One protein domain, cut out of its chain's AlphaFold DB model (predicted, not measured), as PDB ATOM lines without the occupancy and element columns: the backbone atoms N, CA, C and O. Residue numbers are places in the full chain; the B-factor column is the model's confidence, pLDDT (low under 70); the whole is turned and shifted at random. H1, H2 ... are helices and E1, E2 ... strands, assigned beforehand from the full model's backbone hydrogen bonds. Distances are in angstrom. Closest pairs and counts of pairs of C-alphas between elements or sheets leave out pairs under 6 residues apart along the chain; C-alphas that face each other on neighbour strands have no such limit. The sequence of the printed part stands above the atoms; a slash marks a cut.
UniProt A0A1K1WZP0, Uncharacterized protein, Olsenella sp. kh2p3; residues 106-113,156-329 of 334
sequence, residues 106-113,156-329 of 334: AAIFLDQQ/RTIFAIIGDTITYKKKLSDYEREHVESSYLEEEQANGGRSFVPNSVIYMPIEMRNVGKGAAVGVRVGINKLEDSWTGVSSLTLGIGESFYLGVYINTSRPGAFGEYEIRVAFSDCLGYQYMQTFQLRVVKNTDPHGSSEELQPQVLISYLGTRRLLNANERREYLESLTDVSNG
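What this domain is: This is residues 106 to 113 and 156 to 329 of the 334 residues of an uncharacterized protein of Olsenella sp. kh2p3 (UniProt A0A1K1WZP0). Two strongly twisted sheets stand partly face to face as a loose sandwich: E1, E6, E9, E2 and E3 make one, and the branched sheet of E7, E8, E10, E11, E12 and E13 makes the other. The hairpin of E4 and E5 reaches away at one end of the long axis, the short helix H1 crosses the first sheet over E6 and E9, and the longer helix H2 only grazes the branched sheet. The printed part has 182 residues, with thirteen named strands and two named helices in the order E1 E2 E3 H1 E4 E5 E6 E7 E8 E9 E10 E11 E12 E13 H2. The sheet in the order E1 E6 E9 E2 E3 is mixed, the neighbour pairs of the other sheets are antiparallel, and the class is mixed, helices and strands. The whole is compact, with a radius of gyration of the C-alphas of 18.4 A, and elongated, with spans of 62, 34 and 33 A.

Where its parts are: E1, residues 106 to 109, begins at C-alpha 106, (151.666, 148.153, 120.542). After the cut come E2, residues 157 to 162, and E3, residues 166 to 169. H1 is residues 174 to 181, 10.3 A long. E4, residues 185 to 190, and E5, residues 193 to 198, follow, with C-alpha 192 between them at (178.309, 136.737, 81.630). E6, residues 201 to 210, is 28.5 A long, and E7, residues 216 to 225, is 24.5 A and bends by 55 degrees at residue 219. E8 is residues 236 to 238. E9, residues 243 to 251, is 25.7 A, E10, residues 259 to 268, is 29.4 A, and E11, residues 274 to 287, the longest strand by residues, is 41.3 A. E12, residues 295 to 302, is 21.6 A, and E13 is residues 307 to 310. H2, residues 313 to 328, is 23.4 A and ends at C-alpha 328, (143.027, 120.820, 107.130).

How they stand to each other: E1 and E6 are antiparallel, with N 108 and O 207 2.8 A apart, within hydrogen-bond range. E6 and E9 are antiparallel at 163 degrees, with N 206 and O 246 at 2.8 A. E9 and E2 are parallel at 22 degrees, with N 160 and O 247 at 2.9 A. E2 and E3 form a hairpin, with N 161 and O 167 at 2.8 A. H1 is on this sheet at a height of 9.9 A, over E6 and E9, and runs across the strands, at 85 degrees to E6 on the local plane. E5 runs on into E6 at 45 degrees, and E4 and E5 form a hairpin, with N 188 and O 195 at 2.8 A. Between the two larger sheets, the closest C-alphas of E2 and E7 are those of Ala 160 and Ile 223, 7.2 A apart, while E6 and E12 are near each other, with 6 pairs of C-alphas within 10 A. In the branched sheet E8 lies on one side of E7, with N 216 and O 238 at 2.8 A, and E10 on the other side, with N 220 and O 266 at 2.8 A. E10, E11 and E12 form a meander, each strand the antiparallel neighbour of the one before, with N 265 and O 277 at 2.8 A and N 284 and O 299 at 2.9 A. E12 and E13 lie on the other side of E11 from E10; E13 has N 309 and O 276 at 2.9 A. H2 grazes this sheet with residues 313 to 319. In H1 and H2 every O i to N i+4 pair is within hydrogen-bond range.

The domain as a whole: The C-alphas farthest apart are those of Gly 192 and Leu 271, 63.8 A. Residues 114 to 155 are not printed, and C-alphas 113 and 156 are 21.2 A apart across the cut. Of the links that are printed whole, none is long. The mean pLDDT of the printed part is 81.6, and residues 112 to 113, 183 to 198, 287 to 297 and 323 to 329 are under 70.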
ATOM      1  N   ALA A 106     150.969 147.072 121.220       91.38
ATOM      2  CA  ALA A 106     151.666 148.153 120.542       91.38
ATOM      3  C   ALA A 106     152.510 147.569 119.404       91.38
ATOM      4  O   ALA A 106     153.226 146.588 119.615       91.38
ATOM      5  N   ALA A 107     152.426 148.180 118.222       90.75
ATOM      6  CA  ALA A 107     153.315 147.894 117.104       90.75
ATOM      7  C   ALA A 107     154.539 148.812 117.200       90.75
ATOM      8  O   ALA A 107     154.417 150.031 117.082       90.75
ATOM      9  N   ILE A 108     155.707 148.227 117.454       89.38
ATOM     10  CA  ILE A 108     156.985 148.933 117.535       89.38
ATOM     11  C   ILE A 108     157.757 148.613 116.256       89.38
ATOM     12  O   ILE A 108     158.148 147.471 116.026       89.38
ATOM     13  N   PHE A 109     157.960 149.617 115.411       85.94
ATOM     14  CA  PHE A 109     158.735 149.472 114.183       85.94
ATOM     15  C   PHE A 109     160.220 149.508 114.520       85.94
ATOM     16  O   PHE A 109     160.691 150.452 115.155       85.94
ATOM     17  N   LEU A 110     160.937 148.460 114.130       84.19
ATOM     18  CA  LEU A 110     162.368 148.361 114.373       84.19
ATOM     19  C   LEU A 110     163.126 148.995 113.208       84.19
ATOM     20  O   LEU A 110     162.749 148.842 112.047       84.19
ATOM     21  N   ASP A 111     164.203 149.706 113.522       76.81
ATOM     22  CA  ASP A 111     165.088 150.247 112.499       76.81
ATOM     23  C   ASP A 111     166.136 149.202 112.095       76.81
ATOM     24  O   ASP A 111     166.632 148.436 112.929       76.81
ATOM     25  N   GLN A 112     166.467 149.156 110.808       69.00
ATOM     26  CA  GLN A 112     167.454 148.224 110.269       69.00
ATOM     27  C   GLN A 112     168.817 148.895 110.260       69.00
ATOM     28  O   GLN A 112     169.147 149.665 109.360       69.00
ATOM     29  N   GLN A 113     169.633 148.571 111.256       59.75
ATOM     30  CA  GLN A 113     171.031 148.973 111.260       59.75
ATOM     31  C   GLN A 113     171.867 147.930 110.513       59.75
ATOM     32  O   GLN A 113     171.632 146.732 110.654       59.75
ATOM     33  N   ARG A 156     158.738 132.766 118.770       89.12
ATOM     34  CA  ARG A 156     157.993 134.038 118.767       89.12
ATOM     35  C   ARG A 156     158.253 134.884 117.518       89.12
ATOM     36  O   ARG A 156     157.929 136.064 117.499       89.12
ATOM     37  N   THR A 157     158.829 134.286 116.480       89.50
ATOM     38  CA  THR A 157     159.202 134.969 115.237       89.50
ATOM     39  C   THR A 157     158.343 134.464 114.092       89.50
ATOM     40  O   THR A 157     158.270 133.260 113.839       89.50
ATOM     41  N   ILE A 158     157.684 135.392 113.404       92.25
ATOM     42  CA  ILE A 158     156.795 135.108 112.281       92.25
ATOM     43  C   ILE A 158     157.173 136.049 111.144       92.25
ATOM     44  O   ILE A 158     157.283 137.256 111.340       92.25
ATOM     45  N   PHE A 159     157.346 135.503 109.949       92.06
ATOM     46  CA  PHE A 159     157.548 136.273 108.730       92.06
ATOM     47  C   PHE A 159     156.318 136.133 107.842       92.06
ATOM     48  O   PHE A 159     155.884 135.013 107.569       92.06
ATOM     49  N   ALA A 160     155.763 137.259 107.405       93.00
ATOM     50  CA  ALA A 160     154.684 137.325 106.430       93.00
ATOM     51  C   ALA A 160     155.263 137.808 105.099       93.00
ATOM     52  O   ALA A 160     155.847 138.888 105.033       93.00
ATOM     53  N   ILE A 161     155.120 137.000 104.056       93.00
ATOM     54  CA  ILE A 161     155.663 137.254 102.722       93.00
ATOM     55  C   ILE A 161     154.497 137.624 101.817       93.00
ATOM     56  O   ILE A 161     153.609 136.805 101.573       93.00
ATOM     57  N   ILE A 162     154.512 138.861 101.334       92.31
ATOM     58  CA  ILE A 162     153.526 139.438 100.432       92.31
ATOM     59  C   ILE A 162     154.126 139.451  99.023       92.31
ATOM     60  O   ILE A 162     155.084 140.174  98.748       92.31
ATOM     61  N   GLY A 163     153.565 138.631  98.139       88.81
ATOM     62  CA  GLY A 163     153.864 138.612  96.707       88.81
ATOM     63  C   GLY A 163     152.561 138.525  95.919       88.81
ATOM     64  O   GLY A 163     151.675 139.350  96.103       88.81
ATOM     65  N   ASP A 164     152.407 137.490  95.091       86.75
ATOM     66  CA  ASP A 164     151.123 137.197  94.432       86.75
ATOM     67  C   ASP A 164     150.081 136.652  95.428       86.75
ATOM     68  O   ASP A 164     148.893 136.965  95.349       86.75
ATOM     69  N   THR A 165     150.547 135.883  96.414       87.69
ATOM     70  CA  THR A 165     149.776 135.403  97.564       87.69
ATOM     71  C   THR A 165     150.500 135.750  98.864       87.69
ATOM     72  O   THR A 165     151.704 136.022  98.869       87.69
ATOM     73  N   ILE A 166     149.758 135.766  99.974       89.56
ATOM     74  CA  ILE A 166     150.326 135.986 101.307       89.56
ATOM     75  C   ILE A 166     150.701 134.625 101.890       89.56
ATOM     76  O   ILE A 166     149.854 133.743 102.021       89.56
ATOM     77  N   THR A 167     151.972 134.451 102.242       91.25
ATOM     78  CA  THR A 167     152.479 133.215 102.853       91.25
ATOM     79  C   THR A 167     153.202 133.514 104.158       91.25
ATOM     80  O   THR A 167     153.669 134.630 104.377       91.25
ATOM     81  N   TYR A 168     153.295 132.520 105.042       90.56
ATOM     82  CA  TYR A 168     153.904 132.695 106.357       90.56
ATOM     83  C   TYR A 168     155.013 131.684 106.606       90.56
ATOM     84  O   TYR A 168     154.869 130.502 106.295       90.56
ATOM     85  N   LYS A 169     156.110 132.142 107.214       90.12
ATOM     86  CA  LYS A 169     157.261 131.307 107.573       90.12
ATOM     87  C   LYS A 169     157.763 131.636 108.976       90.12
ATOM     88  O   LYS A 169     157.677 132.771 109.429       90.12
ATOM     89  N   LYS A 170     158.340 130.644 109.659       87.44
ATOM     90  CA  LYS A 170     159.045 130.838 110.945       87.44
ATOM     91  C   LYS A 170     160.467 131.388 110.752       87.44
ATOM     92  O   LYS A 170     161.031 131.987 111.660       87.44
ATOM     93  N   LYS A 171     161.049 131.176 109.566       87.38
ATOM     94  CA  LYS A 171     162.393 131.616 109.176       87.38
ATOM     95  C   LYS A 171     162.387 131.998 107.693       87.38
ATOM     96  O   LYS A 171     161.739 131.313 106.904       87.38
ATOM     97  N   LEU A 172     163.092 133.070 107.339       87.06
ATOM     98  CA  LEU A 172     163.336 133.442 105.942       87.06
ATOM     99  C   LEU A 172     164.259 132.421 105.265       87.06
ATOM    100  O   LEU A 172     165.117 131.824 105.925       87.06
ATOM    101  N   SER A 173     164.078 132.215 103.961       87.88
ATOM    102  CA  SER A 173     165.065 131.488 103.155       87.88
ATOM    103  C   SER A 173     166.365 132.289 103.049       87.88
ATOM    104  O   SER A 173     166.380 133.492 103.307       87.88
ATOM    105  N   ASP A 174     167.463 131.641 102.658       85.38
ATOM    106  CA  ASP A 174     168.736 132.349 102.467       85.38
ATOM    107  C   ASP A 174     168.623 133.441 101.397       85.38
ATOM    108  O   ASP A 174     169.105 134.545 101.618       85.38
ATOM    109  N   TYR A 175     167.876 133.174 100.322       84.62
ATOM    110  CA  TYR A 175     167.545 134.160  99.291       84.62
ATOM    111  C   TYR A 175     166.762 135.352  99.864       84.62
ATOM    112  O   TYR A 175     167.166 136.495  99.698       84.62
ATOM    113  N   GLU A 176     165.670 135.111 100.596       86.75
ATOM    114  CA  GLU A 176     164.861 136.191 101.189       86.75
ATOM    115  C   GLU A 176     165.659 137.007 102.208       86.75
ATOM    116  O   GLU A 176     165.506 138.221 102.297       86.75
ATOM    117  N   ARG A 177     166.518 136.343 102.982       85.62
ATOM    118  CA  ARG A 177     167.390 136.994 103.955       85.62
ATOM    119  C   ARG A 177     168.429 137.878 103.273       85.62
ATOM    120  O   ARG A 177     168.632 138.996 103.730       85.62
ATOM    121  N   GLU A 178     169.026 137.416 102.180       82.94
ATOM    122  CA  GLU A 178     169.972 138.206 101.391       82.94
ATOM    123  C   GLU A 178     169.330 139.496 100.868       82.94
ATOM    124  O   GLU A 178     169.935 140.551 101.002       82.94
ATOM    125  N   HIS A 179     168.075 139.446 100.402       82.38
ATOM    126  CA  HIS A 179     167.354 140.639  99.922       82.38
ATOM    127  C   HIS A 179     166.947 141.596 101.054       82.38
ATOM    128  O   HIS A 179     166.705 142.780 100.839       82.38
ATOM    129  N   VAL A 180     166.818 141.090 102.283       83.50
ATOM    130  CA  VAL A 180     166.561 141.923 103.468       83.50
ATOM    131  C   VAL A 180     167.845 142.595 103.958       83.50
ATOM    132  O   VAL A 180     167.808 143.736 104.423       83.50
ATOM    133  N   GLU A 181     168.967 141.879 103.887       80.69
ATOM    134  CA  GLU A 181     170.283 142.351 104.317       80.69
ATOM    135  C   GLU A 181     170.944 143.259 103.267       80.69
ATOM    136  O   GLU A 181     171.727 144.135 103.643       80.69
ATOM    137  N   SER A 182     170.621 143.089 101.979       72.75
ATOM    138  CA  SER A 182     171.107 143.925 100.882       72.75
ATOM    139  C   SER A 182     170.566 145.357 100.990       72.75
ATOM    140  O   SER A 182     169.419 145.628 101.366       72.75
ATOM    141  N   SER A 183     171.437 146.322 100.703       68.19
ATOM    142  CA  SER A 183     171.076 147.738 100.618       68.19
ATOM    143  C   SER A 183     170.305 148.040  99.317       68.19
ATOM    144  O   SER A 183     169.732 147.161  98.684       68.19
ATOM    145  N   TYR A 184     170.272 149.309  98.911       62.09
ATOM    146  CA  TYR A 184     169.535 149.843  97.757       62.09
ATOM    147  C   TYR A 184     169.747 149.114  96.417       62.09
ATOM    148  O   TYR A 184     168.903 149.243  95.528       62.09
ATOM    149  N   LEU A 185     170.860 148.397  96.252       63.88
ATOM    150  CA  LEU A 185     171.244 147.717  95.022       63.88
ATOM    151  C   LEU A 185     171.513 146.239  95.288       63.88
ATOM    152  O   LEU A 185     172.116 145.880  96.297       63.88
ATOM    153  N   GLU A 186     171.129 145.416  94.325       62.81
ATOM    154  CA  GLU A 186     171.394 143.985  94.278       62.81
ATOM    155  C   GLU A 186     172.215 143.654  93.037       62.81
ATOM    156  O   GLU A 186     172.079 144.295  91.995       62.81
ATOM    157  N   GLU A 187     173.099 142.669  93.152       64.19
ATOM    158  CA  GLU A 187     173.919 142.191  92.043       64.19
ATOM    159  C   GLU A 187     173.164 141.079  91.303       64.19
ATOM    160  O   GLU A 187     173.024 139.966  91.802       64.19
ATOM    161  N   GLU A 188     172.683 141.365  90.095       64.62
ATOM    162  CA  GLU A 188     172.079 140.370  89.213       64.62
ATOM    163  C   GLU A 188     173.106 139.895  88.176       64.62
ATOM    164  O   GLU A 188     173.783 140.690  87.511       64.62
ATOM    165  N   GLN A 189     173.234 138.576  88.019       57.81
ATOM    166  CA  GLN A 189     174.144 137.969  87.053       57.81
ATOM    167  C   GLN A 189     173.373 137.514  85.808       57.81
ATOM    168  O   GLN A 189     172.665 136.510  85.837       57.81
ATOM    169  N   ALA A 190     173.552 138.221  84.689       53.59
ATOM    170  CA  ALA A 190     172.911 137.899  83.414       53.59
ATOM    171  C   ALA A 190     173.938 137.859  82.269       53.59
ATOM    172  O   ALA A 190     174.739 138.775  82.096       53.59
ATOM    173  N   ASN A 191     173.914 136.782  81.470       51.50
ATOM    174  CA  ASN A 191     174.704 136.607  80.238       51.50
ATOM    175  C   ASN A 191     176.204 136.962  80.352       51.50
ATOM    176  O   ASN A 191     176.768 137.620  79.481       51.50
ATOM    177  N   GLY A 192     176.867 136.523  81.429       60.22
ATOM    178  CA  GLY A 192     178.309 136.737  81.630       60.22
ATOM    179  C   GLY A 192     178.698 138.143  82.107       60.22
ATOM    180  O   GLY A 192     179.879 138.390  82.346       60.22
ATOM    181  N   GLY A 193     177.725 139.040  82.291       50.88
ATOM    182  CA  GLY A 193     177.878 140.328  82.960       50.88
ATOM    183  C   GLY A 193     177.265 140.312  84.360       50.88
ATOM    184  O   GLY A 193     176.399 139.493  84.668       50.88
ATOM    185  N   ARG A 194     177.732 141.222  85.216       62.03
ATOM    186  CA  ARG A 194     177.119 141.506  86.518       62.03
ATOM    187  C   ARG A 194     176.530 142.911  86.463       62.03
ATOM    188  O   ARG A 194     177.231 143.832  86.042       62.03
ATOM    189  N   SER A 195     175.258 143.052  86.813       63.19
ATOM    190  CA  SER A 195     174.528 144.321  86.796       63.19
ATOM    191  C   SER A 195     174.008 144.631  88.190       63.19
ATOM    192  O   SER A 195     173.631 143.721  88.918       63.19
ATOM    193  N   PHE A 196     173.963 145.911  88.548       64.25
ATOM    194  CA  PHE A 196     173.303 146.350  89.771       64.25
ATOM    195  C   PHE A 196     171.859 146.724  89.454       64.25
ATOM    196  O   PHE A 196     171.615 147.537  88.561       64.25
ATOM    197  N   VAL A 197     170.915 146.126  90.171       69.69
ATOM    198  CA  VAL A 197     169.475 146.351  90.014       69.69
ATOM    199  C   VAL A 197     168.918 146.880  91.336       69.69
ATOM    200  O   VAL A 197     169.403 146.479  92.393       69.69
ATOM    201  N   PRO A 198     167.950 147.813  91.328       68.94
ATOM    202  CA  PRO A 198     167.302 148.258  92.557       68.94
ATOM    203  C   PRO A 198     166.678 147.083  93.315       68.94
ATOM    204  O   PRO A 198     165.957 146.284  92.716       68.94
ATOM    205  N   ASN A 199     166.913 147.017  94.626       77.81
ATOM    206  CA  ASN A 199     166.285 146.014  95.481       77.81
ATOM    207  C   ASN A 199     164.756 146.182  95.422       77.81
ATOM    208  O   ASN A 199     164.213 147.236  95.765       77.81
ATOM    209  N   SER A 200     164.059 145.145  94.964       81.50
ATOM    210  CA  SER A 200     162.607 145.159  94.795       81.50
ATOM    211  C   SER A 200     161.845 144.748  96.056       81.50
ATOM    212  O   SER A 200     160.626 144.545  96.019       81.50
ATOM    213  N   VAL A 201     162.530 144.619  97.186       86.50
ATOM    214  CA  VAL A 201     161.958 144.160  98.444       86.50
ATOM    215  C   VAL A 201     161.828 145.312  99.424       86.50
ATOM    216  O   VAL A 201     162.776 146.034  99.723       86.50
ATOM    217  N   ILE A 202     160.634 145.435 100.000       87.69
ATOM    218  CA  ILE A 202     160.404 146.282 101.166       87.69
ATOM    219  C   ILE A 202     160.248 145.373 102.378       87.69
ATOM    220  O   ILE A 202     159.345 144.536 102.431       87.69
ATOM    221  N   TYR A 203     161.129 145.549 103.360       89.62
ATOM    222  CA  TYR A 203     161.101 144.789 104.603       89.62
ATOM    223  C   TYR A 203     160.738 145.675 105.794       89.62
ATOM    224  O   TYR A 203     161.415 146.670 106.054       89.62
ATOM    225  N   MET A 204     159.699 145.292 106.539       90.00
ATOM    226  CA  MET A 204     159.259 145.976 107.756       90.00
ATOM    227  C   MET A 204     159.321 145.033 108.962       90.00
ATOM    228  O   MET A 204     158.470 144.148 109.105       90.00
ATOM    229  N   PRO A 205     160.307 145.209 109.848       91.38
ATOM    230  CA  PRO A 205     160.396 144.476 111.096       91.38
ATOM    231  C   PRO A 205     159.523 145.157 112.157       91.38
ATOM    232  O   PRO A 205     159.699 146.334 112.478       91.38
ATOM    233  N   ILE A 206     158.560 144.417 112.698       91.50
ATOM    234  CA  ILE A 206     157.600 144.915 113.683       91.50
ATOM    235  C   ILE A 206     157.700 144.051 114.937       91.50
ATOM    236  O   ILE A 206     157.472 142.843 114.898       91.50
ATOM    237  N   GLU A 207     158.002 144.664 116.074       93.44
ATOM    238  CA  GLU A 207     157.844 144.034 117.376       93.44
ATOM    239  C   GLU A 207     156.447 144.350 117.921       93.44
ATOM    240  O   GLU A 207     156.089 145.501 118.169       93.44
ATOM    241  N   MET A 208     155.648 143.309 118.122       93.12
ATOM    242  CA  MET A 208     154.301 143.413 118.665       93.12
ATOM    243  C   MET A 208     154.342 143.105 120.156       93.12
ATOM    244  O   MET A 208     154.478 141.945 120.550       93.12
ATOM    245  N   ARG A 209     154.227 144.137 120.998       94.75
ATOM    246  CA  ARG A 209     154.338 144.012 122.460       94.75
ATOM    247  C   ARG A 209     152.990 144.163 123.145       94.75
ATOM    248  O   ARG A 209     152.269 145.122 122.872       94.75
ATOM    249  N   ASN A 210     152.668 143.263 124.070       95.12
ATOM    250  CA  ASN A 210     151.498 143.412 124.926       95.12
ATOM    251  C   ASN A 210     151.764 144.503 125.974       95.12
ATOM    252  O   ASN A 210     152.491 144.293 126.942       95.12
ATOM    253  N   VAL A 211     151.173 145.675 125.773       92.94
ATOM    254  CA  VAL A 211     151.217 146.823 126.694       92.94
ATOM    255  C   VAL A 211     149.915 146.975 127.488       92.94
ATOM    256  O   VAL A 211     149.727 147.962 128.196       92.94
ATOM    257  N   GLY A 212     148.989 146.023 127.346       91.44
ATOM    258  CA  GLY A 212     147.761 145.980 128.127       91.44
ATOM    259  C   GLY A 212     148.005 145.582 129.582       91.44
ATOM    260  O   GLY A 212     149.109 145.224 129.985       91.44
ATOM    261  N   LYS A 213     146.938 145.628 130.378       91.00
ATOM    262  CA  LYS A 213     146.988 145.311 131.813       91.00
ATOM    263  C   LYS A 213     146.821 143.819 132.126       91.00
ATOM    264  O   LYS A 213     147.024 143.417 133.266       91.00
ATOM    265  N   GLY A 214     146.469 143.006 131.131       91.56
ATOM    266  CA  GLY A 214     146.288 141.564 131.278       91.56
ATOM    267  C   GLY A 214     147.065 140.749 130.251       91.56
ATOM    268  O   GLY A 214     147.627 141.278 129.289       91.56
ATOM    269  N   ALA A 215     147.105 139.438 130.472       92.69
ATOM    270  CA  ALA A 215     147.737 138.493 129.561       92.69
ATOM    271  C   ALA A 215     146.850 138.234 128.334       92.69
ATOM    272  O   ALA A 215     145.633 138.083 128.450       92.69
ATOM    273  N   ALA A 216     147.479 138.141 127.167       94.12
ATOM    274  CA  ALA A 216     146.847 137.754 125.920       94.12
ATOM    275  C   ALA A 216     147.041 136.252 125.683       94.12
ATOM    276  O   ALA A 216     148.164 135.755 125.651       94.12
ATOM    277  N   VAL A 217     145.946 135.523 125.494       91.88
ATOM    278  CA  VAL A 217     145.940 134.072 125.291       91.88
ATOM    279  C   VAL A 217     145.506 133.750 123.867       91.88
ATOM    280  O   VAL A 217     144.544 134.325 123.351       91.88
ATOM    281  N   GLY A 218     146.193 132.799 123.232       89.44
ATOM    282  CA  GLY A 218     145.861 132.343 121.881       89.44
ATOM    283  C   GLY A 218     146.053 133.430 120.827       89.44
ATOM    284  O   GLY A 218     145.233 133.553 119.922       89.44
ATOM    285  N   VAL A 219     147.108 134.233 120.975       91.81
ATOM    286  CA  VAL A 219     147.450 135.337 120.078       91.81
ATOM    287  C   VAL A 219     147.765 134.787 118.697       91.81
ATOM    288  O   VAL A 219     148.718 134.022 118.534       91.81
ATOM    289  N   ARG A 220     146.981 135.217 117.709       91.56
ATOM    290  CA  ARG A 220     147.188 134.949 116.291       91.56
ATOM    291  C   ARG A 220     147.395 136.244 115.543       91.56
ATOM    292  O   ARG A 220     146.671 137.207 115.763       91.56
ATOM    293  N   VAL A 221     148.333 136.232 114.612       92.38
ATOM    294  CA  VAL A 221     148.607 137.357 113.723       92.38
ATOM    295  C   VAL A 221     148.466 136.910 112.278       92.38
ATOM    296  O   VAL A 221     148.759 135.757 111.943       92.38
ATOM    297  N   GLY A 222     148.008 137.832 111.445       91.81
ATOM    298  CA  GLY A 222     147.843 137.627 110.020       91.81
ATOM    299  C   GLY A 222     147.731 138.954 109.289       91.81
ATOM    300  O   GLY A 222     147.218 139.936 109.824       91.81
ATOM    301  N   ILE A 223     148.231 138.969 108.066       92.56
ATOM    302  CA  ILE A 223     148.074 140.040 107.097       92.56
ATOM    303  C   ILE A 223     147.082 139.544 106.057       92.56
ATOM    304  O   ILE A 223     147.264 138.473 105.486       92.56
ATOM    305  N   ASN A 224     146.021 140.307 105.836       91.25
ATOM    306  CA  ASN A 224     144.972 139.966 104.879       91.25
ATOM    307  C   ASN A 224     144.713 141.191 104.006       91.25
ATOM    308  O   ASN A 224     144.915 142.315 104.474       91.25
ATOM    309  N   LYS A 225     144.273 141.008 102.758       89.56
ATOM    310  CA  LYS A 225     143.739 142.146 101.998       89.56
ATOM    311  C   LYS A 225     142.468 142.645 102.683       89.56
ATOM    312  O   LYS A 225     141.814 141.887 103.400       89.56
ATOM    313  N   LEU A 226     142.131 143.920 102.496       84.75
ATOM    314  CA  LEU A 226     141.020 144.554 103.218       84.75
ATOM    315  C   LEU A 226     139.687 143.785 103.078       84.75
ATOM    316  O   LEU A 226     138.936 143.673 104.046       84.75
ATOM    317  N   GLU A 227     139.436 143.214 101.900       79.25
ATOM    318  CA  GLU A 227     138.202 142.494 101.550       79.25
ATOM    319  C   GLU A 227     138.249 140.983 101.841       79.25
ATOM    320  O   GLU A 227     137.230 140.304 101.719       79.25
ATOM    321  N   ASP A 228     139.405 140.450 102.247       82.56
ATOM    322  CA  ASP A 228     139.579 139.015 102.465       82.56
ATOM    323  C   ASP A 228     139.090 138.572 103.854       82.56
ATOM    324  O   ASP A 228     139.131 139.312 104.856       82.56
ATOM    325  N   SER A 229     138.673 137.304 103.919       81.62
ATOM    326  CA  SER A 229     138.364 136.634 105.178       81.62
ATOM    327  C   SER A 229     139.604 136.550 106.066       81.62
ATOM    328  O   SER A 229     140.753 136.549 105.621       81.62
ATOM    329  N   TRP A 230     139.374 136.529 107.376       82.94
ATOM    330  CA  TRP A 230     140.462 136.519 108.341       82.94
ATOM    331  C   TRP A 230     141.233 135.191 108.329       82.94
ATOM    332  O   TRP A 230     140.670 134.130 108.596       82.94
ATOM    333  N   THR A 231     142.553 135.274 108.134       81.31
ATOM    334  CA  THR A 231     143.493 134.159 108.319       81.31
ATOM    335  C   THR A 231     144.659 134.562 109.229       81.31
ATOM    336  O   THR A 231     145.092 135.716 109.223       81.31
ATOM    337  N   GLY A 232     145.177 133.621 110.032       83.69
ATOM    338  CA  GLY A 232     146.304 133.860 110.945       83.69
ATOM    339  C   GLY A 232     146.981 132.572 111.430       83.69
ATOM    340  O   GLY A 232     146.323 131.544 111.598       83.69
ATOM    341  N   VAL A 233     148.298 132.623 111.657       78.56
ATOM    342  CA  VAL A 233     149.176 131.425 111.616       78.56
ATOM    343  C   VAL A 233     149.911 131.058 112.910       78.56
ATOM    344  O   VAL A 233     150.644 130.076 112.939       78.56
ATOM    345  N   SER A 234     149.724 131.791 114.006       75.62
ATOM    346  CA  SER A 234     150.384 131.482 115.286       75.62
ATOM    347  C   SER A 234     149.388 131.463 116.434       75.62
ATOM    348  O   SER A 234     148.298 131.993 116.288       75.62
ATOM    349  N   SER A 235     149.729 130.816 117.546       80.25
ATOM    350  CA  SER A 235     148.921 130.784 118.768       80.25
ATOM    351  C   SER A 235     149.851 130.898 119.969       80.25
ATOM    352  O   SER A 235     150.300 129.887 120.504       80.25
ATOM    353  N   LEU A 236     150.139 132.131 120.378       86.62
ATOM    354  CA  LEU A 236     151.034 132.434 121.497       86.62
ATOM    355  C   LEU A 236     150.240 132.791 122.756       86.62
ATOM    356  O   LEU A 236     149.087 133.218 122.681       86.62
ATOM    357  N   THR A 237     150.863 132.638 123.918       91.06
ATOM    358  CA  THR A 237     150.382 133.261 125.155       91.06
ATOM    359  C   THR A 237     151.408 134.295 125.563       91.06
ATOM    360  O   THR A 237     152.577 133.959 125.697       91.06
ATOM    361  N   LEU A 238     150.975 135.543 125.701       92.56
ATOM    362  CA  LEU A 238     151.844 136.679 125.966       92.56
ATOM    363  C   LEU A 238     151.369 137.385 127.231       92.56
ATOM    364  O   LEU A 238     150.281 137.966 127.277       92.56
ATOM    365  N   GLY A 239     152.197 137.329 128.264       93.69
ATOM    366  CA  GLY A 239     152.054 138.119 129.473       93.69
ATOM    367  C   GLY A 239     152.190 139.619 129.211       93.69
ATOM    368  O   GLY A 239     152.365 140.081 128.082       93.69
ATOM    369  N   ILE A 240     152.085 140.399 130.280       94.00
ATOM    370  CA  ILE A 240     152.253 141.853 130.226       94.00
ATOM    371  C   ILE A 240     153.725 142.162 129.927       94.00
ATOM    372  O   ILE A 240     154.616 141.632 130.585       94.00
ATOM    373  N   GLY A 241     153.978 143.016 128.939       92.69
ATOM    374  CA  GLY A 241     155.318 143.405 128.501       92.69
ATOM    375  C   GLY A 241     155.999 142.410 127.559       92.69
ATOM    376  O   GLY A 241     156.996 142.771 126.937       92.69
ATOM    377  N   GLU A 242     155.461 141.198 127.400       94.56
ATOM    378  CA  GLU A 242     155.983 140.234 126.434       94.56
ATOM    379  C   GLU A 242     155.646 140.638 124.997       94.56
ATOM    380  O   GLU A 242     154.634 141.292 124.721       94.56
ATOM    381  N   SER A 243     156.499 140.225 124.065       94.19
ATOM    382  CA  SER A 243     156.362 140.542 122.651       94.19
ATOM    383  C   SER A 243     156.614 139.342 121.750       94.19
ATOM    384  O   SER A 243     157.181 138.323 122.155       94.19
ATOM    385  N   PHE A 244     156.168 139.482 120.507       93.88
ATOM    386  CA  PHE A 244     156.539 138.616 119.402       93.88
ATOM    387  C   PHE A 244     156.998 139.465 118.216       93.88
ATOM    388  O   PHE A 244     156.637 140.635 118.087       93.88
ATOM    389  N   TYR A 245     157.796 138.862 117.347       94.19
ATOM    390  CA  TYR A 245     158.338 139.501 116.162       94.19
ATOM    391  C   TYR A 245     157.507 139.150 114.926       94.19
ATOM    392  O   TYR A 245     157.273 137.971 114.641       94.19
ATOM    393  N   LEU A 246     157.117 140.174 114.173       94.25
ATOM    394  CA  LEU A 246     156.485 140.078 112.866       94.25
ATOM    395  C   LEU A 246     157.371 140.765 111.820       94.25
ATOM    396  O   LEU A 246     157.439 141.988 111.757       94.25
ATOM    397  N   GLY A 247     158.023 139.981 110.967       93.06
ATOM    398  CA  GLY A 247     158.741 140.495 109.803       93.06
ATOM    399  C   GLY A 247     157.840 140.509 108.576       93.06
ATOM    400  O   GLY A 247     157.471 139.442 108.087       93.06
ATOM    401  N   VAL A 248     157.503 141.682 108.051       93.31
ATOM    402  CA  VAL A 248     156.717 141.807 106.816       93.31
ATOM    403  C   VAL A 248     157.666 141.976 105.638       93.31
ATOM    404  O   VAL A 248     158.355 142.986 105.533       93.31
ATOM    405  N   TYR A 249     157.712 140.977 104.766       93.25
ATOM    406  CA  TYR A 249     158.498 140.962 103.539       93.25
ATOM    407  C   TYR A 249     157.569 141.221 102.356       93.25
ATOM    408  O   TYR A 249     156.648 140.444 102.120       93.25
ATOM    409  N   ILE A 250     157.794 142.297 101.610       91.50
ATOM    410  CA  ILE A 250     156.947 142.700 100.484       91.50
ATOM    411  C   ILE A 250     157.787 142.665  99.215       91.50
ATOM    412  O   ILE A 250     158.713 143.456  99.062       91.50
ATOM    413  N   ASN A 251     157.455 141.758  98.301       90.62
ATOM    414  CA  ASN A 251     158.117 141.649  97.008       90.62
ATOM    415  C   ASN A 251     157.412 142.545  95.984       90.62
ATOM    416  O   ASN A 251     156.391 142.162  95.413       90.62
ATOM    417  N   THR A 252     157.967 143.726  95.728       86.88
ATOM    418  CA  THR A 252     157.372 144.723  94.824       86.88
ATOM    419  C   THR A 252     157.607 144.433  93.340       86.88
ATOM    420  O   THR A 252     156.941 145.034  92.499       86.88
ATOM    421  N   SER A 253     158.450 143.450  92.990       85.88
ATOM    422  CA  SER A 253     158.486 142.908  91.622       85.88
ATOM    423  C   SER A 253     157.192 142.175  91.256       85.88
ATOM    424  O   SER A 253     156.928 141.941  90.077       85.88
ATOM    425  N   ARG A 254     156.387 141.772  92.249       87.38
ATOM    426  CA  ARG A 254     155.119 141.072  92.038       87.38
ATOM    427  C   ARG A 254     153.958 142.068  92.029       87.38
ATOM    428  O   ARG A 254     153.765 142.776  93.016       87.38
ATOM    429  N   PRO A 255     153.121 142.100  90.974       84.75
ATOM    430  CA  PRO A 255     152.000 143.035  90.911       84.75
ATOM    431  C   PRO A 255     150.959 142.771  92.009       84.75
ATOM    432  O   PRO A 255     150.295 143.703  92.453       84.75
ATOM    433  N   GLY A 256     150.844 141.526  92.490       86.50
ATOM    434  CA  GLY A 256     149.917 141.159  93.564       86.50
ATOM    435  C   GLY A 256     150.258 141.727  94.948       86.50
ATOM    436  O   GLY A 256     149.403 141.646  95.836       86.50
ATOM    437  N   ALA A 257     151.458 142.304  95.115       88.56
ATOM    438  CA  ALA A 257     151.940 142.882  96.369       88.56
ATOM    439  C   ALA A 257     151.466 144.325  96.609       88.56
ATOM    440  O   ALA A 257     151.591 144.840  97.720       88.56
ATOM    441  N   PHE A 258     150.932 144.980  95.576       90.25
ATOM    442  CA  PHE A 258     150.357 146.317  95.681       90.25
ATOM    443  C   PHE A 258     148.890 146.247  96.102       90.25
ATOM    444  O   PHE A 258     148.134 145.393  95.634       90.25
ATOM    445  N   GLY A 259     148.471 147.182  96.955       90.94
ATOM    446  CA  GLY A 259     147.092 147.267  97.422       90.94
ATOM    447  C   GLY A 259     146.962 147.617  98.898       90.94
ATOM    448  O   GLY A 259     147.896 148.107  99.538       90.94
ATOM    449  N   GLU A 260     145.762 147.378  99.419       92.94
ATOM    450  CA  GLU A 260     145.398 147.634 100.809       92.94
ATOM    451  C   GLU A 260     145.309 146.334 101.600       92.94
ATOM    452  O   GLU A 260     144.618 145.382 101.225       92.94
ATOM    453  N   TYR A 261     146.003 146.331 102.727       92.88
ATOM    454  CA  TYR A 261     146.141 145.213 103.634       92.88
ATOM    455  C   TYR A 261     145.807 145.652 105.057       92.88
ATOM    456  O   TYR A 261     145.947 146.814 105.443       92.88
ATOM    457  N   GLU A 262     145.425 144.685 105.873       93.31
ATOM    458  CA  GLU A 262     145.298 144.849 107.308       93.31
ATOM    459  C   GLU A 262     146.117 143.785 108.018       93.31
ATOM    460  O   GLU A 262     145.919 142.581 107.830       93.31
ATOM    461  N   ILE A 263     147.008 144.241 108.892       93.19
ATOM    462  CA  ILE A 263     147.607 143.388 109.906       93.19
ATOM    463  C   ILE A 263     146.565 143.274 111.010       93.19
ATOM    464  O   ILE A 263     146.277 144.260 111.691       93.19
ATOM    465  N   ARG A 264     145.979 142.093 111.192       93.19
ATOM    466  CA  ARG A 264     145.063 141.841 112.307       93.19
ATOM    467  C   ARG A 264     145.728 140.926 113.330       93.19
ATOM    468  O   ARG A 264     146.513 140.041 112.992       93.19
ATOM    469  N   VAL A 265     145.448 141.180 114.601       93.56
ATOM    470  CA  VAL A 265     145.910 140.388 115.739       93.56
ATOM    471  C   VAL A 265     144.682 139.969 116.530       93.56
ATOM    472  O   VAL A 265     144.009 140.807 117.132       93.56
ATOM    473  N   ALA A 266     144.386 138.675 116.513       92.81
ATOM    474  CA  ALA A 266     143.289 138.073 117.251       92.81
ATOM    475  C   ALA A 266     143.818 137.476 118.552       92.81
ATOM    476  O   ALA A 266     144.819 136.765 118.541       92.81
ATOM    477  N   PHE A 267     143.163 137.742 119.674       93.06
ATOM    478  CA  PHE A 267     143.599 137.233 120.974       93.06
ATOM    479  C   PHE A 267     142.444 137.189 121.970       93.06
ATOM    480  O   PHE A 267     141.419 137.841 121.780       93.06
ATOM    481  N   SER A 268     142.606 136.417 123.043       92.00
ATOM    482  CA  SER A 268     141.651 136.360 124.155       92.00
ATOM    483  C   SER A 268     142.269 136.918 125.433       92.00
ATOM    484  O   SER A 268     143.483 136.843 125.603       92.00
ATOM    485  N   ASP A 269     141.456 137.458 126.334       91.81
ATOM    486  CA  ASP A 269     141.887 137.736 127.707       91.81
ATOM    487  C   ASP A 269     141.720 136.499 128.611       91.81
ATOM    488  O   ASP A 269     141.251 135.436 128.188       91.81
ATOM    489  N   CYS A 270     142.097 136.632 129.884       86.94
ATOM    490  CA  CYS A 270     141.930 135.576 130.885       86.94
ATOM    491  C   CYS A 270     140.466 135.324 131.294       86.94
ATOM    492  O   CYS A 270     140.176 134.287 131.889       86.94
ATOM    493  N   LEU A 271     139.548 136.239 130.968       87.12
ATOM    494  CA  LEU A 271     138.112 136.117 131.229       87.12
ATOM    495  C   LEU A 271     137.371 135.412 130.073       87.12
ATOM    496  O   LEU A 271     136.200 135.059 130.211       87.12
ATOM    497  N   GLY A 272     138.049 135.160 128.949       85.25
ATOM    498  CA  GLY A 272     137.501 134.498 127.764       85.25
ATOM    499  C   GLY A 272     136.850 135.447 126.752       85.25
ATOM    500  O   GLY A 272     136.216 134.987 125.793       85.25
ATOM    501  N   TYR A 273     136.995 136.762 126.920       87.94
ATOM    502  CA  TYR A 273     136.629 137.729 125.892       87.94
ATOM    503  C   TYR A 273     137.661 137.703 124.770       87.94
ATOM    504  O   TYR A 273     138.855 137.543 124.999       87.94
ATOM    505  N   GLN A 274     137.184 137.851 123.536       90.56
ATOM    506  CA  GLN A 274     138.016 137.792 122.340       90.56
ATOM    507  C   GLN A 274     138.059 139.150 121.669       90.56
ATOM    508  O   GLN A 274     137.026 139.792 121.470       90.56
ATOM    509  N   TYR A 275     139.255 139.547 121.280       92.12
ATOM    510  CA  TYR A 275     139.549 140.839 120.705       92.12
ATOM    511  C   TYR A 275     140.225 140.658 119.355       92.12
ATOM    512  O   TYR A 275     140.953 139.691 119.124       92.12
ATOM    513  N   MET A 276     139.992 141.628 118.481       92.81
ATOM    514  CA  MET A 276     140.736 141.808 117.248       92.81
ATOM    515  C   MET A 276     141.324 143.211 117.259       92.81
ATOM    516  O   MET A 276     140.600 144.185 117.480       92.81
ATOM    517  N   GLN A 277     142.624 143.317 117.018       93.88
ATOM    518  CA  GLN A 277     143.302 144.589 116.826       93.88
ATOM    519  C   GLN A 277     143.830 144.681 115.401       93.88
ATOM    520  O   GLN A 277     144.510 143.766 114.949       93.88
ATOM    521  N   THR A 278     143.501 145.757 114.693       93.38
ATOM    522  CA  THR A 278     143.830 145.935 113.273       93.38
ATOM    523  C   THR A 278     144.758 147.127 113.058       93.38
ATOM    524  O   THR A 278     144.582 148.171 113.683       93.38
ATOM    525  N   PHE A 279     145.729 146.972 112.158       91.94
ATOM    526  CA  PHE A 279     146.635 148.015 111.682       91.94
ATOM    527  C   PHE A 279     146.560 148.056 110.156       91.94
ATOM    528  O   PHE A 279     146.754 147.035 109.494       91.94
ATOM    529  N   GLN A 280     146.258 149.226 109.601       91.88
ATOM    530  CA  GLN A 280     146.136 149.403 108.156       91.88
ATOM    531  C   GLN A 280     147.513 149.522 107.515       91.88
ATOM    532  O   GLN A 280     148.347 150.285 107.998       91.88
ATOM    533  N   LEU A 281     147.718 148.795 106.424       90.62
ATOM    534  CA  LEU A 281     148.944 148.747 105.645       90.62
ATOM    535  C   LEU A 281     148.594 148.958 104.169       90.62
ATOM    536  O   LEU A 281     147.820 148.198 103.599       90.62
ATOM    537  N   ARG A 282     149.178 149.959 103.520       91.12
ATOM    538  CA  ARG A 282     148.981 150.228 102.095       91.12
ATOM    539  C   ARG A 282     150.318 150.210 101.373       91.12
ATOM    540  O   ARG A 282     151.255 150.888 101.788       91.12
ATOM    541  N   VAL A 283     150.379 149.470 100.272       89.62
ATOM    542  CA  VAL A 283     151.544 149.386  99.387       89.62
ATOM    543  C   VAL A 283     151.194 150.095  98.084       89.62
ATOM    544  O   VAL A 283     150.283 149.671  97.371       89.62
ATOM    545  N   VAL A 284     151.887 151.196  97.790       87.62
ATOM    546  CA  VAL A 284     151.578 152.087  96.664       87.62
ATOM    547  C   VAL A 284     152.709 152.053  95.645       87.62
ATOM    548  O   VAL A 284     153.882 152.207  95.993       87.62
ATOM    549  N   LYS A 285     152.349 151.894  94.367       82.38
ATOM    550  CA  LYS A 285     153.269 152.134  93.256       82.38
ATOM    551  C   LYS A 285     153.357 153.639  93.031       82.38
ATOM    552  O   LYS A 285     152.335 154.286  92.809       82.38
ATOM    553  N   ASN A 286     154.555 154.196  93.123       70.06
ATOM    554  CA  ASN A 286     154.747 155.625  92.968       70.06
ATOM    555  C   ASN A 286     154.914 155.930  91.471       70.06
ATOM    556  O   ASN A 286     155.910 155.553  90.858       70.06
ATOM    557  N   THR A 287     153.893 156.521  90.854       60.09
ATOM    558  CA  THR A 287     153.923 156.938  89.444       60.09
ATOM    559  C   THR A 287     153.942 158.453  89.366       60.09
ATOM    560  O   THR A 287     153.077 159.100  89.959       60.09
ATOM    561  N   ASP A 288     154.892 159.006  88.618       52.62
ATOM    562  CA  ASP A 288     155.008 160.444  88.401       52.62
ATOM    563  C   ASP A 288     153.708 161.028  87.804       52.62
ATOM    564  O   ASP A 288     153.254 160.573  86.747       52.62
ATOM    565  N   PRO A 289     153.106 162.072  88.406       53.09
ATOM    566  CA  PRO A 289     151.886 162.697  87.886       53.09
ATOM    567  C   PRO A 289     152.105 163.497  86.585       53.09
ATOM    568  O   PRO A 289     151.149 164.043  86.030       53.09
ATOM    569  N   HIS A 290     153.342 163.591  86.086       52.72
ATOM    570  CA  HIS A 290     153.718 164.390  84.915       52.72
ATOM    571  C   HIS A 290     154.246 163.583  83.719       52.72
ATOM    572  O   HIS A 290     154.696 164.172  82.741       52.72
ATOM    573  N   GLY A 291     154.127 162.251  83.735       46.84
ATOM    574  CA  GLY A 291     154.432 161.422  82.562       46.84
ATOM    575  C   GLY A 291     155.920 161.335  82.195       46.84
ATOM    576  O   GLY A 291     156.248 160.812  81.131       46.84
ATOM    577  N   SER A 292     156.824 161.803  83.061       49.34
ATOM    578  CA  SER A 292     158.228 161.396  83.042       49.34
ATOM    579  C   SER A 292     158.302 159.901  83.347       49.34
ATOM    580  O   SER A 292     157.713 159.418  84.308       49.34
ATOM    581  N   SER A 293     158.995 159.139  82.501       48.19
ATOM    582  CA  SER A 293     159.148 157.682  82.628       48.19
ATOM    583  C   SER A 293     160.083 157.251  83.772       48.19
ATOM    584  O   SER A 293     160.695 156.190  83.686       48.19
ATOM    585  N   GLU A 294     160.217 158.056  84.827       51.09
ATOM    586  CA  GLU A 294     160.941 157.667  86.034       51.09
ATOM    587  C   GLU A 294     159.963 156.945  86.972       51.09
ATOM    588  O   GLU A 294     159.114 157.550  87.626       51.09
ATOM    589  N   GLU A 295     160.033 155.610  87.002       53.00
ATOM    590  CA  GLU A 295     159.349 154.828  88.032       53.00
ATOM    591  C   GLU A 295     159.981 155.154  89.392       53.00
ATOM    592  O   GLU A 295     161.089 154.713  89.706       53.00
ATOM    593  N   LEU A 296     159.285 155.947  90.208       60.88
ATOM    594  CA  LEU A 296     159.688 156.184  91.588       60.88
ATOM    595  C   LEU A 296     159.566 154.896  92.408       60.88
ATOM    596  O   LEU A 296     158.686 154.060  92.183       60.88
ATOM    597  N   GLN A 297     160.431 154.770  93.416       68.00
ATOM    598  CA  GLN A 297     160.419 153.606  94.292       68.00
ATOM    599  C   GLN A 297     159.051 153.423  94.973       68.00
ATOM    600  O   GLN A 297     158.422 154.409  95.386       68.00
ATOM    601  N   PRO A 298     158.589 152.168  95.100       75.88
ATOM    602  CA  PRO A 298     157.345 151.851  95.782       75.88
ATOM    603  C   PRO A 298     157.395 152.309  97.241       75.88
ATOM    604  O   PRO A 298     158.428 152.230  97.903       75.88
ATOM    605  N   GLN A 299     156.262 152.794  97.745       78.94
ATOM    606  CA  GLN A 299     156.143 153.295  99.113       78.94
ATOM    607  C   GLN A 299     155.158 152.457  99.916       78.94
ATOM    608  O   GLN A 299     154.154 151.963  99.394       78.94
ATOM    609  N   VAL A 300     155.431 152.347 101.213       80.88
ATOM    610  CA  VAL A 300     154.557 151.671 102.166       80.88
ATOM    611  C   VAL A 300     154.076 152.662 103.214       80.88
ATOM    612  O   VAL A 300     154.864 153.374 103.830       80.88
ATOM    613  N   LEU A 301     152.763 152.696 103.408       83.69
ATOM    614  CA  LEU A 301     152.080 153.531 104.386       83.69
ATOM    615  C   LEU A 301     151.439 152.616 105.426       83.69
ATOM    616  O   LEU A 301     150.660 151.733 105.070       83.69
ATOM    617  N   ILE A 302     151.740 152.824 106.706       82.50
ATOM    618  CA  ILE A 302     151.175 152.032 107.802       82.50
ATOM    619  C   ILE A 302     150.607 152.931 108.898       82.50
ATOM    620  O   ILE A 302     151.203 153.944 109.268       82.50
ATOM    621  N   SER A 303     149.442 152.558 109.429       79.06
ATOM    622  CA  SER A 303     148.893 153.195 110.624       79.06
ATOM    623  C   SER A 303     149.621 152.689 111.866       79.06
ATOM    624  O   SER A 303     149.578 151.499 112.180       79.06
ATOM    625  N   TYR A 304     150.232 153.608 112.611       70.56
ATOM    626  CA  TYR A 304     150.879 153.316 113.894       70.56
ATOM    627  C   TYR A 304     149.872 152.977 114.998       70.56
ATOM    628  O   TYR A 304     150.180 152.226 115.922       70.56
ATOM    629  N   LEU A 305     148.659 153.535 114.914       74.12
ATOM    630  CA  LEU A 305     147.615 153.298 115.900       74.12
ATOM    631  C   LEU A 305     146.739 152.130 115.446       74.12
ATOM    632  O   LEU A 305     146.054 152.215 114.424       74.12
ATOM    633  N   GLY A 306     146.753 151.054 116.229       80.81
ATOM    634  CA  GLY A 306     145.882 149.910 116.002       80.81
ATOM    635  C   GLY A 306     144.508 150.115 116.631       80.81
ATOM    636  O   GLY A 306     144.400 150.472 117.809       80.81
ATOM    637  N   THR A 307     143.447 149.834 115.879       88.25
ATOM    638  CA  THR A 307     142.077 149.852 116.401       88.25
ATOM    639  C   THR A 307     141.729 148.501 117.009       88.25
ATOM    640  O   THR A 307     141.702 147.490 116.312       88.25
ATOM    641  N   ARG A 308     141.457 148.473 118.320       90.81
ATOM    642  CA  ARG A 308     141.010 147.271 119.039       90.81
ATOM    643  C   ARG A 308     139.489 147.234 119.112       90.81
ATOM    644  O   ARG A 308     138.869 148.196 119.561       90.81
ATOM    645  N   ARG A 309     138.902 146.088 118.782       90.69
ATOM    646  CA  ARG A 309     137.471 145.814 118.944       90.69
ATOM    647  C   ARG A 309     137.231 144.463 119.606       90.69
ATOM    648  O   ARG A 309     138.034 143.542 119.466       90.69
ATOM    649  N   LEU A 310     136.123 144.360 120.334       89.50
ATOM    650  CA  LEU A 310     135.622 143.087 120.845       89.50
ATOM    651  C   LEU A 310     134.949 142.334 119.692       89.50
ATOM    652  O   LEU A 310     134.174 142.933 118.949       89.50
ATOM    653  N   LEU A 311     135.239 141.044 119.555       87.06
ATOM    654  CA  LEU A 311     134.626 140.201 118.533       87.06
ATOM    655  C   LEU A 311     133.186 139.852 118.917       87.06
ATOM    656  O   LEU A 311     132.916 139.380 120.027       87.06
ATOM    657  N   ASN A 312     132.265 140.045 117.974       87.06
ATOM    658  CA  ASN A 312     130.875 139.625 118.128       87.06
ATOM    659  C   ASN A 312     130.740 138.099 118.001       87.06
ATOM    660  O   ASN A 312     131.629 137.422 117.493       87.06
ATOM    661  N   ALA A 313     129.602 137.530 118.416       81.00
ATOM    662  CA  ALA A 313     129.388 136.076 118.381       81.00
ATOM    663  C   ALA A 313     129.557 135.458 116.976       81.00
ATOM    664  O   ALA A 313     130.116 134.371 116.845       81.00
ATOM    665  N   ASN A 314     129.125 136.169 115.927       82.31
ATOM    666  CA  ASN A 314     129.280 135.722 114.541       82.31
ATOM    667  C   ASN A 314     130.748 135.741 114.096       82.31
ATOM    668  O   ASN A 314     131.223 134.753 113.549       82.31
ATOM    669  N   GLU A 315     131.474 136.821 114.393       81.44
ATOM    670  CA  GLU A 315     132.900 136.955 114.061       81.44
ATOM    671  C   GLU A 315     133.755 135.971 114.868       81.44
ATOM    672  O   GLU A 315     134.740 135.437 114.373       81.44
ATOM    673  N   ARG A 316     133.352 135.666 116.108       80.75
ATOM    674  CA  ARG A 316     133.938 134.584 116.907       80.75
ATOM    675  C   ARG A 316     133.754 133.235 116.220       80.75
ATOM    676  O   ARG A 316     134.681 132.438 116.228       80.75
ATOM    677  N   ARG A 317     132.580 132.960 115.648       78.88
ATOM    678  CA  ARG A 317     132.339 131.709 114.917       78.88
ATOM    679  C   ARG A 317     133.208 131.624 113.664       78.88
ATOM    680  O   ARG A 317     133.864 130.610 113.486       78.88
ATOM    681  N   GLU A 318     133.285 132.694 112.880       77.56
ATOM    682  CA  GLU A 318     134.169 132.780 111.708       77.56
ATOM    683  C   GLU A 318     135.646 132.596 112.099       77.56
ATOM    684  O   GLU A 318     136.371 131.811 111.491       77.56
ATOM    685  N   TYR A 319     136.080 133.229 113.193       75.38
ATOM    686  CA  TYR A 319     137.403 133.005 113.769       75.38
ATOM    687  C   TYR A 319     137.622 131.528 114.126       75.38
ATOM    688  O   TYR A 319     138.667 130.975 113.797       75.38
ATOM    689  N   LEU A 320     136.654 130.873 114.773       76.25
ATOM    690  CA  LEU A 320     136.745 129.454 115.131       76.25
ATOM    691  C   LEU A 320     136.776 128.537 113.896       76.25
ATOM    692  O   LEU A 320     137.543 127.577 113.889       76.25
ATOM    693  N   GLU A 321     136.006 128.847 112.855       75.81
ATOM    694  CA  GLU A 321     136.016 128.132 111.568       75.81
ATOM    695  C   GLU A 321     137.380 128.281 110.865       75.81
ATOM    696  O   GLU A 321     137.946 127.295 110.384       75.81
ATOM    697  N   SER A 322     138.007 129.464 110.946       70.69
ATOM    698  CA  SER A 322     139.381 129.662 110.456       70.69
ATOM    699  C   SER A 322     140.411 128.788 111.192       70.69
ATOM    700  O   SER A 322     141.436 128.414 110.621       70.69
ATOM    701  N   LEU A 323     140.150 128.395 112.451       67.38
ATOM    702  CA  LEU A 323     141.023 127.459 113.174       67.38
ATOM    703  C   LEU A 323     140.974 126.059 112.558       67.38
ATOM    704  O   LEU A 323     141.991 125.364 112.548       67.38
ATOM    705  N   THR A 324     139.796 125.637 112.091       59.88
ATOM    706  CA  THR A 324     139.584 124.298 111.534       59.88
ATOM    707  C   THR A 324     140.139 124.172 110.120       59.88
ATOM    708  O   THR A 324     140.757 123.149 109.817       59.88
ATOM    709  N   ASP A 325     140.039 125.225 109.306       51.84
ATOM    710  CA  ASP A 325     140.591 125.234 107.945       51.84
ATOM    711  C   ASP A 325     142.123 125.223 107.932       51.84
ATOM    712  O   ASP A 325     142.718 124.472 107.162       51.84
ATOM    713  N   VAL A 326     142.783 125.937 108.853       50.69
ATOM    714  CA  VAL A 326     144.252 125.862 109.007       50.69
ATOM    715  C   VAL A 326     144.711 124.466 109.463       50.69
ATOM    716  O   VAL A 326     145.831 124.061 109.169       50.69
ATOM    717  N   SER A 327     143.857 123.693 110.147       45.97
ATOM    718  CA  SER A 327     144.187 122.304 110.508       45.97
ATOM    719  C   SER A 327     144.066 121.322 109.332       45.97
ATOM    720  O   SER A 327     144.748 120.300 109.331       45.97
ATOM    721  N   ASN A 328     143.250 121.650 108.320       38.09
ATOM    722  CA  ASN A 328     143.027 120.820 107.130       38.09
ATOM    723  C   ASN A 328     143.911 121.230 105.933       38.09
ATOM    724  O   ASN A 328     144.263 120.383 105.114       38.09
ATOM    725  N   GLY A 329     144.304 122.502 105.837       39.91
ATOM    726  CA  GLY A 329     145.274 123.023 104.871       39.91
ATOM    727  C   GLY A 329     146.665 123.080 105.494       39.91
ATOM    728  O   GLY A 329     147.036 124.085 106.089       39.91
TER     729      GLY A 329